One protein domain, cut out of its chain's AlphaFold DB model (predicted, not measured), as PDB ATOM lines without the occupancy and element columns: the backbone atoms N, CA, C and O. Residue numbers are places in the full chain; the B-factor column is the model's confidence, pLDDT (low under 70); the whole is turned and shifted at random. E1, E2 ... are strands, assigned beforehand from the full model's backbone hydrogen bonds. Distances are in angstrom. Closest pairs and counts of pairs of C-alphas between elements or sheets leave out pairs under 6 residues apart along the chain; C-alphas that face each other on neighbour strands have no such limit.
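What this domain is: This is residues 3 to 52 of the 55 residues of an uncharacterized protein of Bacteroides pyogenes F0041 (UniProt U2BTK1). This model has little regular structure: a small rounded body, mostly loops, with one hairpin of two strands, E1 then E2, and a long loop stretch, residues 24 to 52, that folds back past it. The two-stranded sheet, order E1 - E2, is antiparallel. The printed part has 50 residues and no named helix; its class is all strand, though named elements hold only 9 residues. It is compact, with a radius of gyration of the C-alphas of 10.3 A and spans of 25 by 22 by 18 A.

How they stand to each other: Start at the hairpin of E1, residues 10 to 15, and E2, residues 21 to 23, antiparallel at 126 degrees. C-alphas 13 and 23 face each other at 4.5 A; N 14 and O 22 are within hydrogen-bond range at 2.9 A. Residues 3 to 4 pair antiparallel with residues 10 to 11 of E1, and residues 38 to 39 with 46 to 47.

Where its parts are: Find C-alpha 10 at (202.653, 292.384, 225.220); E1 runs 14.9 A to C-alpha 15. E2 runs 7.0 A, ending at C-alpha 23, (210.842, 293.078, 232.751).

The domain as a whole: The C-alphas of Gln 7 and Glu 17 are farthest apart, 28.3 A. The link from E1 to E2 is tight. The printed part has no cut, and no printed residue is under 70 in pLDDT.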
ATOM      1  N   VAL A   3     207.855 294.061 224.519       97.25
ATOM      2  CA  VAL A   3     208.141 292.918 223.638       97.25
ATOM      3  C   VAL A   3     206.850 292.156 223.366       97.25
ATOM      4  O   VAL A   3     205.871 292.321 224.103       97.25
ATOM      5  N   LYS A   4     206.830 291.355 222.300       97.38
ATOM      6  CA  LYS A   4     205.684 290.515 221.942       97.38
ATOM      7  C   LYS A   4     206.074 289.046 221.898       97.38
ATOM      8  O   LYS A   4     207.214 288.728 221.579       97.38
ATOM      9  N   ASN A   5     205.132 288.170 222.215       96.50
ATOM     10  CA  ASN A   5     205.247 286.746 221.912       96.50
ATOM     11  C   ASN A   5     204.506 286.418 220.600       96.50
ATOM     12  O   ASN A   5     203.853 287.282 220.007       96.50
ATOM     13  N   GLU A   6     204.570 285.159 220.160       95.56
ATOM     14  CA  GLU A   6     203.874 284.693 218.948       95.56
ATOM     15  C   GLU A   6     202.342 284.790 219.047       95.56
ATOM     16  O   GLU A   6     201.660 284.910 218.031       95.56
ATOM     17  N   GLN A   7     201.792 284.786 220.264       95.62
ATOM     18  CA  GLN A   7     200.356 284.930 220.525       95.62
ATOM     19  C   GLN A   7     199.891 286.398 220.463       95.62
ATOM     20  O   GLN A   7     198.691 286.673 220.466       95.62
ATOM     21  N   GLY A   8     200.825 287.350 220.360       94.62
ATOM     22  CA  GLY A   8     200.543 288.783 220.321       94.62
ATOM     23  C   GLY A   8     200.400 289.443 221.695       94.62
ATOM     24  O   GLY A   8     200.096 290.645 221.747       94.62
ATOM     25  N   ASP A   9     200.656 288.709 222.783       96.44
ATOM     26  CA  ASP A   9     200.729 289.272 224.130       96.44
ATOM     27  C   ASP A   9     201.861 290.287 224.207       96.44
ATOM     28  O   ASP A   9     202.861 290.198 223.491       96.44
ATOM     29  N   ARG A  10     201.707 291.277 225.084       96.44
ATOM     30  CA  ARG A  10     202.653 292.384 225.220       96.44
ATOM     31  C   ARG A  10     203.158 292.436 226.642       96.44
ATOM     32  O   ARG A  10     202.358 292.561 227.562       96.44
ATOM     33  N   LEU A  11     204.474 292.442 226.794       97.56
ATOM     34  CA  LEU A  11     205.114 292.570 228.095       97.56
ATOM     35  C   LEU A  11     205.917 293.862 228.169       97.56
ATOM     36  O   LEU A  11     206.729 294.154 227.288       97.56
ATOM     37  N   LEU A  12     205.681 294.647 229.220       97.69
ATOM     38  CA  LEU A  12     206.395 295.898 229.449       97.69
ATOM     39  C   LEU A  12     207.826 295.620 229.899       97.69
ATOM     40  O   LEU A  12     208.068 294.872 230.842       97.69
ATOM     41  N   VAL A  13     208.778 296.292 229.257       97.00
ATOM     42  CA  VAL A  13     210.206 296.110 229.522       97.00
ATOM     43  C   VAL A  13     210.966 297.431 229.567       97.00
ATOM     44  O   VAL A  13     210.574 298.435 228.944       97.00
ATOM     45  N   TYR A  14     212.101 297.398 230.257       95.25
ATOM     46  CA  TYR A  14     213.181 298.367 230.117       95.25
ATOM     47  C   TYR A  14     214.269 297.805 229.199       95.25
ATOM     48  O   TYR A  14     214.546 296.607 229.216       95.25
ATOM     49  N   VAL A  15     214.880 298.685 228.406       93.88
ATOM     50  CA  VAL A  15     216.112 298.395 227.667       93.88
ATOM     51  C   VAL A  15     217.222 299.163 228.365       93.88
ATOM     52  O   VAL A  15     217.128 300.383 228.499       93.88
ATOM     53  N   LEU A  16     218.212 298.441 228.872       92.81
ATOM     54  CA  LEU A  16     219.360 299.008 229.569       92.81
ATOM     55  C   LEU A  16     220.399 299.532 228.566       92.81
ATOM     56  O   LEU A  16     220.328 299.253 227.368       92.81
ATOM     57  N   GLU A  17     221.381 300.284 229.059       89.25
ATOM     58  CA  GLU A  17     222.420 300.923 228.236       89.25
ATOM     59  C   GLU A  17     223.340 299.925 227.516       89.25
ATOM     60  O   GLU A  17     223.960 300.263 226.517       89.25
ATOM     61  N   ASP A  18     223.416 298.677 227.975       88.69
ATOM     62  CA  ASP A  18     224.127 297.582 227.302       88.69
ATOM     63  C   ASP A  18     223.261 296.861 226.246       88.69
ATOM     64  O   ASP A  18     223.708 295.912 225.597       88.69
ATOM     65  N   GLY A  19     222.016 297.306 226.061       89.94
ATOM     66  CA  GLY A  19     221.027 296.696 225.179       89.94
ATOM     67  C   GLY A  19     220.309 295.495 225.795       89.94
ATOM     68  O   GLY A  19     219.535 294.838 225.093       89.94
ATOM     69  N   LYS A  20     220.535 295.189 227.079       93.38
ATOM     70  CA  LYS A  20     219.825 294.121 227.786       93.38
ATOM     71  C   LYS A  20     218.374 294.520 228.035       93.38
ATOM     72  O   LYS A  20     218.079 295.635 228.458       93.38
ATOM     73  N   ILE A  21     217.471 293.572 227.817       95.31
ATOM     74  CA  ILE A  21     216.050 293.726 228.123       95.31
ATOM     75  C   ILE A  21     215.769 293.137 229.503       95.31
ATOM     76  O   ILE A  21     216.221 292.033 229.814       95.31
ATOM     77  N   VAL A  22     215.009 293.864 230.318       96.31
ATOM     78  CA  VAL A  22     214.516 293.391 231.617       96.31
ATOM     79  C   VAL A  22     213.017 293.680 231.761       96.31
ATOM     80  O   VAL A  22     212.561 294.720 231.269       96.31
ATOM     81  N   PRO A  23     212.239 292.802 232.424       97.38
ATOM     82  CA  PRO A  23     210.842 293.078 232.751       97.38
ATOM     83  C   PRO A  23     210.694 294.389 233.518       97.38
ATOM     84  O   PRO A  23     211.548 294.744 234.335       97.38
ATOM     85  N   LYS A  24     209.597 295.109 233.279       96.44
ATOM     86  CA  LYS A  24     209.264 296.291 234.076       96.44
ATOM     87  C   LYS A  24     208.821 295.904 235.489       96.44
ATOM     88  O   LYS A  24     209.221 296.574 236.440       96.44
ATOM     89  N   SER A  25     208.013 294.853 235.613       95.06
ATOM     90  CA  SER A  25     207.619 294.280 236.900       95.06
ATOM     91  C   SER A  25     208.482 293.056 237.216       95.06
ATOM     92  O   SER A  25     208.608 292.179 236.366       95.06
ATOM     93  N   PRO A  26     209.055 292.949 238.428       91.62
ATOM     94  CA  PRO A  26     209.952 291.848 238.794       91.62
ATOM     95  C   PRO A  26     209.255 290.480 238.883       91.62
ATOM     96  O   PRO A  26     209.925 289.455 238.921       91.62
ATOM     97  N   GLU A  27     207.925 290.470 238.934       94.62
ATOM     98  CA  GLU A  27     207.083 289.268 239.006       94.62
ATOM     99  C   GLU A  27     206.840 288.650 237.618       94.62
ATOM    100  O   GLU A  27     206.410 287.503 237.514       94.62
ATOM    101  N   GLU A  28     207.109 289.407 236.549       94.25
ATOM    102  CA  GLU A  28     206.881 288.977 235.174       94.25
ATOM    103  C   GLU A  28     208.126 288.300 234.587       94.25
ATOM    104  O   GLU A  28     209.262 288.734 234.794       94.25
ATOM    105  N   SER A  29     207.908 287.241 233.804       94.38
ATOM    106  CA  SER A  29     208.963 286.517 233.094       94.38
ATOM    107  C   SER A  29     209.032 286.945 231.629       94.38
ATOM    108  O   SER A  29     208.010 287.192 230.997       94.38
ATOM    109  N   LEU A  30     210.246 286.982 231.072       95.56
ATOM    110  CA  LEU A  30     210.477 287.176 229.633       95.56
ATOM    111  C   LEU A  30     210.329 285.875 228.824       95.56
ATOM    112  O   LEU A  30     210.547 285.876 227.613       95.56
ATOM    113  N   GLU A  31     210.028 284.754 229.475       96.00
ATOM    114  CA  GLU A  31     209.939 283.453 228.820       96.00
ATOM    115  C   GLU A  31     208.836 283.441 227.752       96.00
ATOM    116  O   GLU A  31     207.706 283.862 227.991       96.00
ATOM    117  N   GLY A  32     209.189 282.995 226.544       95.62
ATOM    118  CA  GLY A  32     208.282 282.975 225.395       95.62
ATOM    119  C   GLY A  32     208.116 284.310 224.658       95.62
ATOM    120  O   GLY A  32     207.404 284.342 223.657       95.62
ATOM    121  N   PHE A  33     208.763 285.398 225.091       97.44
ATOM    122  CA  PHE A  33     208.758 286.675 224.368       97.44
ATOM    123  C   PHE A  33     209.944 286.805 223.407       97.44
ATOM    124  O   PHE A  33     211.057 286.364 223.702       97.44
ATOM    125  N   ASP A  34     209.726 287.472 222.273       96.25
ATOM    126  CA  ASP A  34     210.800 287.843 221.356       96.25
ATOM    127  C   ASP A  34     211.577 289.044 221.908       96.25
ATOM    128  O   ASP A  34     211.062 290.156 222.027       96.25
ATOM    129  N   LEU A  35     212.842 288.807 222.250       95.75
ATOM    130  CA  LEU A  35     213.763 289.815 222.777       95.75
ATOM    131  C   LEU A  35     214.645 290.441 221.684       95.75
ATOM    132  O   LEU A  35     215.501 291.279 221.974       95.75
ATOM    133  N   THR A  36     214.486 290.034 220.426       95.31
ATOM    134  CA  THR A  36     215.253 290.591 219.304       95.31
ATOM    135  C   THR A  36     214.681 291.920 218.814       95.31
ATOM    136  O   THR A  36     215.427 292.736 218.258       95.31
ATOM    137  N   GLU A  37     213.403 292.177 219.097       95.38
ATOM    138  CA  GLU A  37     212.670 293.370 218.697       95.38
ATOM    139  C   GLU A  37     211.892 293.978 219.869       95.38
ATOM    140  O   GLU A  37     211.215 293.295 220.633       95.38
ATOM    141  N   VAL A  38     211.969 295.301 220.001       96.50
ATOM    142  CA  VAL A  38     211.211 296.070 220.989       96.50
ATOM    143  C   VAL A  38     210.333 297.097 220.303       96.50
ATOM    144  O   VAL A  38     210.701 297.704 219.298       96.50
ATOM    145  N   TYR A  39     209.176 297.334 220.902       96.50
ATOM    146  CA  TYR A  39     208.149 298.221 220.386       96.50
ATOM    147  C   TYR A  39     208.031 299.471 221.263       96.50
ATOM    148  O   TYR A  39     208.055 299.412 222.504       96.50
ATOM    149  N   CYS A  40     207.896 300.629 220.617       94.94
ATOM    150  CA  CYS A  40     207.611 301.883 221.301       94.94
ATOM    151  C   CYS A  40     206.172 301.880 221.839       94.94
ATOM    152  O   CYS A  40     205.248 301.421 221.174       94.94
ATOM    153  N   LEU A  41     205.968 302.415 223.045       92.31
ATOM    154  CA  LEU A  41     204.653 302.434 223.700       92.31
ATOM    155  C   LEU A  41     203.680 303.457 223.098       92.31
ATOM    156  O   LEU A  41     202.474 303.264 223.200       92.31
ATOM    157  N   GLY A  42     204.190 304.537 222.504       91.56
ATOM    158  CA  GLY A  42     203.379 305.667 222.033       91.56
ATOM    159  C   GLY A  42     203.579 306.029 220.564       91.56
ATOM    160  O   GLY A  42     203.085 307.059 220.122       91.56
ATOM    161  N   CYS A  43     204.329 305.228 219.805       90.81
ATOM    162  CA  CYS A  43     204.612 305.482 218.393       90.81
ATOM    163  C   CYS A  43     204.630 304.167 217.613       90.81
ATOM    164  O   CYS A  43     204.799 303.098 218.194       90.81
ATOM    165  N   SER A  44     204.569 304.251 216.285       91.00
ATOM    166  CA  SER A  44     204.669 303.089 215.388       91.00
ATOM    167  C   SER A  44     206.089 302.530 215.243       91.00
ATOM    168  O   SER A  44     206.329 301.672 214.400       91.00
ATOM    169  N   TRP A  45     207.050 303.032 216.021       92.88
ATOM    170  CA  TRP A  45     208.435 302.586 215.943       92.88
ATOM    171  C   TRP A  45     208.617 301.234 216.633       92.88
ATOM    172  O   TRP A  45     208.158 301.026 217.760       92.88
ATOM    173  N   HIS A  46     209.356 300.353 215.974       95.06
ATOM    174  CA  HIS A  46     209.881 299.120 216.535       95.06
ATOM    175  C   HIS A  46     211.249 298.823 215.920       95.06
ATOM    176  O   HIS A  46     211.605 299.356 214.863       95.06
ATOM    177  N   GLY A  47     212.036 298.001 216.599       94.38
ATOM    178  CA  GLY A  47     213.318 297.554 216.080       94.38
ATOM    179  C   GLY A  47     214.206 296.930 217.143       94.38
ATOM    180  O   GLY A  47     213.803 296.715 218.283       94.38
ATOM    181  N   SER A  48     215.449 296.640 216.757       93.69
ATOM    182  CA  SER A  48     216.398 295.975 217.648       93.69
ATOM    183  C   SER A  48     216.793 296.854 218.847       93.69
ATOM    184  O   SER A  48     217.161 298.014 218.636       93.69
ATOM    185  N   PRO A  49     216.845 296.300 220.077       91.88
ATOM    186  CA  PRO A  49     217.313 297.006 221.275       91.88
ATOM    187  C   PRO A  49     218.698 297.636 221.108       91.88
ATOM    188  O   PRO A  49     218.953 298.733 221.594       91.88
ATOM    189  N   LYS A  50     219.585 296.986 220.341       87.44
ATOM    190  CA  LYS A  50     220.948 297.472 220.074       87.44
ATOM    191  C   LYS A  50     220.983 298.798 219.312       87.44
ATOM    192  O   LYS A  50     221.993 299.485 219.365       87.44
ATOM    193  N   ARG A  51     219.912 299.159 218.596       85.06
ATOM    194  CA  ARG A  51     219.809 300.445 217.884       85.06
ATOM    195  C   ARG A  51     219.439 301.611 218.802       85.06
ATOM    196  O   ARG A  51     219.563 302.753 218.380       85.06
ATOM    197  N   LEU A  52     218.963 301.330 220.016       81.56
ATOM    198  CA  LEU A  52     218.632 302.352 221.016       81.56
ATOM    199  C   LEU A  52     219.859 302.793 221.810       81.56
ATOM    200  O   LEU A  52     219.888 303.903 222.331       81.56
TER     201      LEU A  52